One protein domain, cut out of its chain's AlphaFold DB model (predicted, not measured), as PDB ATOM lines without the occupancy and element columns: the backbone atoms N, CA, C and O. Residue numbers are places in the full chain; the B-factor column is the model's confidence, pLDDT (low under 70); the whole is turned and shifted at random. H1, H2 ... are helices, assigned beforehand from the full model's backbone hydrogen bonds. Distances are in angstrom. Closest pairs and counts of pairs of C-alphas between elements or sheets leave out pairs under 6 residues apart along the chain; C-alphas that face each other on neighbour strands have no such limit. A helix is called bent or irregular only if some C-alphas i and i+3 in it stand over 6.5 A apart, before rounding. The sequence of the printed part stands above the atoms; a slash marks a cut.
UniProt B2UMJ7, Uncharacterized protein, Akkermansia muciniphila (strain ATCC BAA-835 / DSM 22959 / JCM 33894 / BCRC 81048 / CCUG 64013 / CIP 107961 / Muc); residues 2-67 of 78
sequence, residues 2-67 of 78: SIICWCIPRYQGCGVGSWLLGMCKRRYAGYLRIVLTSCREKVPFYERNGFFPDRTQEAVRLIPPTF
ATOM      1  N   SER A   2      98.828 115.814 158.071       31.03
ATOM      2  CA  SER A   2     100.009 115.151 158.636       31.03
ATOM      3  C   SER A   2      99.548 113.942 159.444       31.03
ATOM      4  O   SER A   2      99.123 114.079 160.587       31.03
ATOM      5  N   ILE A   3      99.602 112.748 158.844       45.62
ATOM      6  CA  ILE A   3      99.535 111.475 159.577       45.62
ATOM      7  C   ILE A   3     100.852 111.337 160.350       45.62
ATOM      8  O   ILE A   3     101.784 110.626 159.984       45.62
ATOM      9  N   ILE A   4     100.954 112.079 161.447       48.47
ATOM     10  CA  ILE A   4     101.907 111.775 162.501       48.47
ATOM     11  C   ILE A   4     101.249 110.621 163.251       48.47
ATOM     12  O   ILE A   4     100.495 110.819 164.198       48.47
ATOM     13  N   CYS A   5     101.428 109.399 162.746       48.47
ATOM     14  CA  CYS A   5     100.996 108.191 163.437       48.47
ATOM     15  C   CYS A   5     101.864 108.044 164.694       48.47
ATOM     16  O   CYS A   5     102.821 107.267 164.720       48.47
ATOM     17  N   TRP A   6     101.566 108.829 165.731       51.50
ATOM     18  CA  TRP A   6     102.158 108.701 167.052       51.50
ATOM     19  C   TRP A   6     101.544 107.465 167.700       51.50
ATOM     20  O   TRP A   6     100.643 107.527 168.530       51.50
ATOM     21  N   CYS A   7     101.982 106.296 167.239       57.41
ATOM     22  CA  CYS A   7     101.629 105.054 167.892       57.41
ATOM     23  C   CYS A   7     102.261 105.116 169.286       57.41
ATOM     24  O   CYS A   7     103.492 105.184 169.401       57.41
ATOM     25  N   ILE A   8     101.414 105.165 170.320       66.19
ATOM     26  CA  ILE A   8     101.808 105.083 171.731       66.19
ATOM     27  C   ILE A   8     102.894 103.996 171.840       66.19
ATOM     28  O   ILE A   8     102.658 102.890 171.342       66.19
ATOM     29  N   PRO A   9     104.065 104.265 172.454       67.69
ATOM     30  CA  PRO A   9     105.223 103.364 172.413       67.69
ATOM     31  C   PRO A   9     104.904 101.902 172.753       67.69
ATOM     32  O   PRO A   9     105.466 100.991 172.158       67.69
ATOM     33  N   ARG A  10     103.932 101.685 173.647       72.06
ATOM     34  CA  ARG A  10     103.449 100.365 174.078       72.06
ATOM     35  C   ARG A  10     102.820  99.500 172.978       72.06
ATOM     36  O   ARG A  10     102.759  98.294 173.157       72.06
ATOM     37  N   TYR A  11     102.357 100.083 171.874       68.62
ATOM     38  CA  TYR A  11     101.726  99.353 170.762       68.62
ATOM     39  C   TYR A  11     102.620  99.272 169.516       68.62
ATOM     40  O   TYR A  11     102.184  98.838 168.444       68.62
ATOM     41  N   GLN A  12     103.880  99.700 169.629       76.12
ATOM     42  CA  GLN A  12     104.846  99.547 168.550       76.12
ATOM     43  C   GLN A  12     105.197  98.065 168.361       76.12
ATOM     44  O   GLN A  12     105.253  97.297 169.313       76.12
ATOM     45  N   GLY A  13     105.408  97.647 167.111       79.44
ATOM     46  CA  GLY A  13     105.702  96.248 166.771       79.44
ATOM     47  C   GLY A  13     104.475  95.351 166.564       79.44
ATOM     48  O   GLY A  13     104.606  94.307 165.939       79.44
ATOM     49  N   CYS A  14     103.268  95.774 166.955       84.00
ATOM     50  CA  CYS A  14     102.038  94.981 166.795       84.00
ATOM     51  C   CYS A  14     101.374  95.091 165.404       84.00
ATOM     52  O   CYS A  14     100.234  94.675 165.227       84.00
ATOM     53  N   GLY A  15     102.020  95.727 164.421       84.44
ATOM     54  CA  GLY A  15     101.460  95.895 163.069       84.44
ATOM     55  C   GLY A  15     100.304  96.905 162.938       84.44
ATOM     56  O   GLY A  15      99.849  97.155 161.823       84.44
ATOM     57  N   VAL A  16      99.876  97.551 164.030       86.62
ATOM     58  CA  VAL A  16      98.770  98.533 164.054       86.62
ATOM     59  C   VAL A  16      98.974  99.659 163.039       86.62
ATOM     60  O   VAL A  16      98.050 100.016 162.313       86.62
ATOM     61  N   GLY A  17     100.199 100.182 162.926       85.75
ATOM     62  CA  GLY A  17     100.519 101.238 161.961       85.75
ATOM     63  C   GLY A  17     100.293 100.810 160.507       85.75
ATOM     64  O   GLY A  17      99.726 101.568 159.725       85.75
ATOM     65  N   SER A  18     100.687  99.585 160.144       87.31
ATOM     66  CA  SER A  18     100.457  99.043 158.798       87.31
ATOM     67  C   SER A  18      98.972  98.822 158.522       87.31
ATOM     68  O   SER A  18      98.497  99.124 157.427       87.31
ATOM     69  N   TRP A  19      98.218  98.358 159.522       87.56
ATOM     70  CA  TRP A  19      96.771  98.193 159.404       87.56
ATOM     71  C   TRP A  19      96.051  99.531 159.178       87.56
ATOM     72  O   TRP A  19      95.279  99.656 158.222       87.56
ATOM     73  N   LEU A  20      96.371 100.554 159.980       87.31
ATOM     74  CA  LEU A  20      95.842 101.914 159.820       87.31
ATOM     75  C   LEU A  20      96.177 102.490 158.442       87.31
ATOM     76  O   LEU A  20      95.307 103.023 157.756       87.31
ATOM     77  N   LEU A  21      97.422 102.324 157.992       88.69
ATOM     78  CA  LEU A  21      97.849 102.795 156.679       88.69
ATOM     79  C   LEU A  21      97.083 102.094 155.547       88.69
ATOM     80  O   LEU A  21      96.701 102.738 154.570       88.69
ATOM     81  N   GLY A  22      96.786 100.801 155.697       89.69
ATOM     82  CA  GLY A  22      95.917 100.061 154.783       89.69
ATOM     83  C   GLY A  22      94.492 100.623 154.726       89.69
ATOM     84  O   GLY A  22      93.921 100.739 153.642       89.69
ATOM     85  N   MET A  23      93.926 101.030 155.866       89.50
ATOM     86  CA  MET A  23      92.622 101.704 155.903       89.50
ATOM     87  C   MET A  23      92.661 103.058 155.191       89.50
ATOM     88  O   MET A  23      91.783 103.335 154.372       89.50
ATOM     89  N   CYS A  24      93.692 103.870 155.441       87.62
ATOM     90  CA  CYS A  24      93.870 105.155 154.767       87.62
ATOM     91  C   CYS A  24      93.966 104.975 153.248       87.62
ATOM     92  O   CYS A  24      93.260 105.651 152.505       87.62
ATOM     93  N   LYS A  25      94.766 104.015 152.773       88.19
ATOM     94  CA  LYS A  25      94.878 103.716 151.339       88.19
ATOM     95  C   LYS A  25      93.538 103.353 150.709       88.19
ATOM     96  O   LYS A  25      93.227 103.864 149.643       88.19
ATOM     97  N   ARG A  26      92.725 102.521 151.374       90.31
ATOM     98  CA  ARG A  26      91.373 102.187 150.893       90.31
ATOM     99  C   ARG A  26      90.466 103.415 150.844       90.31
ATOM    100  O   ARG A  26      89.759 103.606 149.862       90.31
ATOM    101  N   ARG A  27      90.508 104.263 151.876       89.50
ATOM    102  CA  ARG A  27      89.683 105.477 151.953       89.50
ATOM    103  C   ARG A  27      89.999 106.471 150.834       89.50
ATOM    104  O   ARG A  27      89.079 107.100 150.320       89.50
ATOM    105  N   TYR A  28      91.275 106.593 150.475       86.00
ATOM    106  CA  TYR A  28      91.771 107.530 149.466       86.00
ATOM    107  C   TYR A  28      92.110 106.858 148.125       86.00
ATOM    108  O   TYR A  28      92.819 107.445 147.315       86.00
ATOM    109  N   ALA A  29      91.598 105.653 147.854       86.81
ATOM    110  CA  ALA A  29      91.932 104.894 146.643       86.81
ATOM    111  C   ALA A  29      91.533 105.599 145.332       86.81
ATOM    112  O   ALA A  29      92.113 105.319 144.290       86.81
ATOM    113  N   GLY A  30      90.565 106.522 145.378       87.81
ATOM    114  CA  GLY A  30      90.151 107.326 144.223       87.81
ATOM    115  C   GLY A  30      91.039 108.542 143.931       87.81
ATOM    116  O   GLY A  30      90.798 109.243 142.955       87.81
ATOM    117  N   TYR A  31      92.040 108.826 144.767       86.06
ATOM    118  CA  TYR A  31      92.949 109.951 144.561       86.06
ATOM    119  C   TYR A  31      94.139 109.519 143.707       86.06
ATOM    120  O   TYR A  31      94.712 108.454 143.919       86.06
ATOM    121  N   LEU A  32      94.563 110.392 142.788       82.31
ATOM    122  CA  LEU A  32      95.684 110.126 141.883       82.31
ATOM    123  C   LEU A  32      96.997 109.835 142.631       82.31
ATOM    124  O   LEU A  32      97.801 109.016 142.191       82.31
ATOM    125  N   ARG A  33      97.231 110.514 143.763       81.31
ATOM    126  CA  ARG A  33      98.451 110.367 144.561       81.31
ATOM    127  C   ARG A  33      98.174 110.639 146.036       81.31
ATOM    128  O   ARG A  33      97.531 111.625 146.380       81.31
ATOM    129  N   ILE A  34      98.724 109.794 146.904       83.94
ATOM    130  CA  ILE A  34      98.750 110.002 148.355       83.94
ATOM    131  C   ILE A  34     100.194 110.328 148.737       83.94
ATOM    132  O   ILE A  34     101.090 109.516 148.508       83.94
ATOM    133  N   VAL A  35     100.418 111.511 149.307       83.44
ATOM    134  CA  VAL A  35     101.738 111.975 149.759       83.44
ATOM    135  C   VAL A  35     101.689 112.207 151.264       83.44
ATOM    136  O   VAL A  35     100.680 112.663 151.800       83.44
ATOM    137  N   LEU A  36     102.778 111.870 151.948       80.75
ATOM    138  CA  LEU A  36     102.941 112.066 153.380       80.75
ATOM    139  C   LEU A  36     104.367 112.514 153.680       80.75
ATOM    140  O   LEU A  36     105.313 112.100 153.012       80.75
ATOM    141  N   THR A  37     104.504 113.354 154.697       80.81
ATOM    142  CA  THR A  37     105.798 113.821 155.196       80.81
ATOM    143  C   THR A  37     106.158 113.000 156.423       80.81
ATOM    144  O   THR A  37     105.319 112.786 157.300       80.81
ATOM    145  N   SER A  38     107.397 112.520 156.499       75.19
ATOM    146  CA  SER A  38     107.860 111.730 157.635       75.19
ATOM    147  C   SER A  38     109.291 112.061 158.031       75.19
ATOM    148  O   SER A  38     110.083 112.506 157.202       75.19
ATOM    149  N   CYS A  39     109.621 111.811 159.298       77.06
ATOM    150  CA  CYS A  39     110.993 111.876 159.782       77.06
ATOM    151  C   CYS A  39     111.832 110.758 159.144       77.06
ATOM    152  O   CYS A  39     111.315 109.680 158.822       77.06
ATOM    153  N   ARG A  40     113.138 110.996 158.985       75.38
ATOM    154  CA  ARG A  40     114.057 110.070 158.299       75.38
ATOM    155  C   ARG A  40     114.051 108.669 158.917       75.38
ATOM    156  O   ARG A  40     114.113 107.680 158.198       75.38
ATOM    157  N   GLU A  41     113.878 108.569 160.231       80.31
ATOM    158  CA  GLU A  41     113.879 107.311 160.986       80.31
ATOM    159  C   GLU A  41     112.679 106.416 160.647       80.31
ATOM    160  O   GLU A  41     112.705 105.206 160.873       80.31
ATOM    161  N   LYS A  42     111.595 107.000 160.127       79.50
ATOM    162  CA  LYS A  42     110.358 106.286 159.789       79.50
ATOM    163  C   LYS A  42     110.247 105.964 158.299       79.50
ATOM    164  O   LYS A  42     109.333 105.234 157.923       79.50
ATOM    165  N   VAL A  43     111.188 106.413 157.465       82.62
ATOM    166  CA  VAL A  43     111.228 106.094 156.024       82.62
ATOM    167  C   VAL A  43     111.151 104.580 155.759       82.62
ATOM    168  O   VAL A  43     110.251 104.180 155.017       82.62
ATOM    169  N   PRO A  44     111.918 103.705 156.451       86.88
ATOM    170  CA  PRO A  44     111.858 102.259 156.200       86.88
ATOM    171  C   PRO A  44     110.496 101.624 156.523       86.88
ATOM    172  O   PRO A  44     110.169 100.530 156.060       86.88
ATOM    173  N   PHE A  45     109.681 102.263 157.369       87.88
ATOM    174  CA  PHE A  45     108.315 101.808 157.614       87.88
ATOM    175  C   PHE A  45     107.424 102.095 156.402       87.88
ATOM    176  O   PHE A  45     106.715 101.198 155.951       87.88
ATOM    177  N   TYR A  46     107.471 103.307 155.853       87.38
ATOM    178  CA  TYR A  46     106.640 103.680 154.709       87.38
ATOM    179  C   TYR A  46     107.068 102.959 153.424       87.38
ATOM    180  O   TYR A  46     106.196 102.515 152.678       87.38
ATOM    181  N   GLU A  47     108.369 102.724 153.227       89.00
ATOM    182  CA  GLU A  47     108.888 101.916 152.112       89.00
ATOM    183  C   GLU A  47     108.371 100.476 152.148       89.00
ATOM    184  O   GLU A  47     107.820  99.990 151.161       89.00
ATOM    185  N   ARG A  48     108.423  99.813 153.314       89.81
ATOM    186  CA  ARG A  48     107.833  98.471 153.492       89.81
ATOM    187  C   ARG A  48     106.326  98.434 153.249       89.81
ATOM    188  O   ARG A  48     105.782  97.385 152.928       89.81
ATOM    189  N   ASN A  49     105.650  99.571 153.399       88.62
ATOM    190  CA  ASN A  49     104.234  99.712 153.095       88.62
ATOM    191  C   ASN A  49     103.988 100.267 151.678       88.62
ATOM    192  O   ASN A  49     102.871 100.688 151.397       88.62
ATOM    193  N   GLY A  50     104.972 100.270 150.773       87.25
ATOM    194  CA  GLY A  50     104.799 100.600 149.352       87.25
ATOM    195  C   GLY A  50     104.757 102.095 149.019       87.25
ATOM    196  O   GLY A  50     104.184 102.466 147.998       87.25
ATOM    197  N   PHE A  51     105.298 102.954 149.884       88.38
ATOM    198  CA  PHE A  51     105.581 104.352 149.547       88.38
ATOM    199  C   PHE A  51     107.013 104.489 149.036       88.38
ATOM    200  O   PHE A  51     107.894 103.739 149.443       88.38
ATOM    201  N   PHE A  52     107.251 105.484 148.185       86.12
ATOM    202  CA  PHE A  52     108.578 105.787 147.662       86.12
ATOM    203  C   PHE A  52     108.999 107.189 148.107       86.12
ATOM    204  O   PHE A  52     108.150 108.089 148.116       86.12
ATOM    205  N   PRO A  53     110.276 107.394 148.473       81.75
ATOM    206  CA  PRO A  53     110.776 108.723 148.780       81.75
ATOM    207  C   PRO A  53     110.651 109.613 147.542       81.75
ATOM    208  O   PRO A  53     111.079 109.257 146.443       81.75
ATOM    209  N   ASP A  54     110.054 110.784 147.730       77.38
ATOM    210  CA  ASP A  54     109.987 111.802 146.690       77.38
ATOM    211  C   ASP A  54     111.408 112.339 146.434       77.38
ATOM    212  O   ASP A  54     112.126 112.670 147.377       77.38
ATOM    213  N   ARG A  55     111.860 112.368 145.173       65.31
ATOM    214  CA  ARG A  55     113.243 112.767 144.821       65.31
ATOM    215  C   ARG A  55     113.505 114.267 145.001       65.31
ATOM    216  O   ARG A  55     114.655 114.685 145.020       65.31
ATOM    217  N   THR A  56     112.449 115.052 145.175       61.19
ATOM    218  CA  THR A  56     112.443 116.506 145.373       61.19
ATOM    219  C   THR A  56     112.552 116.905 146.849       61.19
ATOM    220  O   THR A  56     111.996 117.922 147.233       61.19
ATOM    221  N   GLN A  57     113.236 116.105 147.687       53.22
ATOM    222  CA  GLN A  57     113.390 116.288 149.144       53.22
ATOM    223  C   GLN A  57     113.974 117.660 149.551       53.22
ATOM    224  O   GLN A  57     115.111 117.779 149.996       53.22
ATOM    225  N   GLU A  58     113.157 118.702 149.486       53.41
ATOM    226  CA  GLU A  58     113.306 119.925 150.254       53.41
ATOM    227  C   GLU A  58     112.800 119.586 151.658       53.41
ATOM    228  O   GLU A  58     111.603 119.385 151.891       53.41
ATOM    229  N   ALA A  59     113.722 119.430 152.606       51.22
ATOM    230  CA  ALA A  59     113.357 119.297 154.006       51.22
ATOM    231  C   ALA A  59     112.708 120.613 154.445       51.22
ATOM    232  O   ALA A  59     113.404 121.571 154.782       51.22
ATOM    233  N   VAL A  60     111.374 120.667 154.438       53.25
ATOM    234  CA  VAL A  60     110.643 121.780 155.040       53.25
ATOM    235  C   VAL A  60     111.043 121.806 156.510       53.25
ATOM    236  O   VAL A  60     110.705 120.897 157.273       53.25
ATOM    237  N   ARG A  61     111.819 122.824 156.902       54.78
ATOM    238  CA  ARG A  61     112.108 123.107 158.307       54.78
ATOM    239  C   ARG A  61     110.793 123.517 158.951       54.78
ATOM    240  O   ARG A  61     110.433 124.688 158.954       54.78
ATOM    241  N   LEU A  62     110.054 122.534 159.451       52.47
ATOM    242  CA  LEU A  62     108.904 122.786 160.296       52.47
ATOM    243  C   LEU A  62     109.455 123.383 161.589       52.47
ATOM    244  O   LEU A  62     110.009 122.669 162.424       52.47
ATOM    245  N   ILE A  63     109.345 124.705 161.725       59.94
ATOM    246  CA  ILE A  63     109.343 125.330 163.044       59.94
ATOM    247  C   ILE A  63     108.194 124.629 163.776       59.94
ATOM    248  O   ILE A  63     107.075 124.634 163.250       59.94
ATOM    249  N   PRO A  64     108.453 123.919 164.889       51.53
ATOM    250  CA  PRO A  64     107.383 123.239 165.594       51.53
ATOM    251  C   PRO A  64     106.322 124.289 165.930       51.53
ATOM    252  O   PRO A  64     106.692 125.343 166.455       51.53
ATOM    253  N   PRO A  65     105.038 124.059 165.601       50.47
ATOM    254  CA  PRO A  65     104.003 124.980 166.026       50.47
ATOM    255  C   PRO A  65     104.076 125.051 167.549       50.47
ATOM    256  O   PRO A  65     104.020 124.021 168.230       50.47
ATOM    257  N   THR A  66     104.271 126.256 168.078       51.34
ATOM    258  CA  THR A  66     104.124 126.515 169.506       51.34
ATOM    259  C   THR A  66     102.729 126.028 169.879       51.34
ATOM    260  O   THR A  66     101.739 126.415 169.261       51.34
ATOM    261  N   PHE A  67     102.664 125.075 170.803       45.00
ATOM    262  CA  PHE A  67     101.428 124.418 171.213       45.00
ATOM    263  C   PHE A  67     100.436 125.486 171.708       45.00
ATOM    264  O   PHE A  67     100.628 126.014 172.800       45.00
TER     265      PHE A  67
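What this domain is: This is residues 2 to 67 of the 78 residues of an uncharacterized protein of Akkermansia muciniphila (strain ATCC BAA-835 / DSM 22959 / JCM 33894 / BCRC 81048 / CCUG 64013 / CIP 107961 / Muc) (UniProt B2UMJ7). This is a domain of little regular structure: two short helices, H1 and H2, lie near each other among long loops, and the tail, residues 61 to 67, sticks out. The printed part has 66 residues, of which the two helices, H1 then H2 along the chain, hold 21; there is no named strand, and the class is all helix. It is only just loose, close to compact, with a radius of gyration of the C-alphas of 13.2 A and spans of 34 by 30 by 23 A.

Where its parts are: Find C-alpha 16 at (98.770, 98.533, 164.054); from there H1, residues 16 to 27, runs 16.7 A. H2, residues 40 to 48, runs 14.0 A to C-alpha 48 at (107.833, 98.471, 153.492); it is irregular, with C-alphas 41 and 44 7.2 A apart.

How they stand to each other: From H1, look across to H2: they are near each other, their closest C-alphas 8.4 A apart. Every O i to N i+4 pair is within hydrogen-bond range in H1, and 3 of 5 in H2.

The domain as a whole: The C-alphas farthest apart, Gly 30 and Thr 66, are 34.7 A apart. The printed part has no cut. Residues 28 to 39 make the long link from H1 to H2. Look for pLDDT under 70 at residues 2 to 9, 11 and 55 to 67.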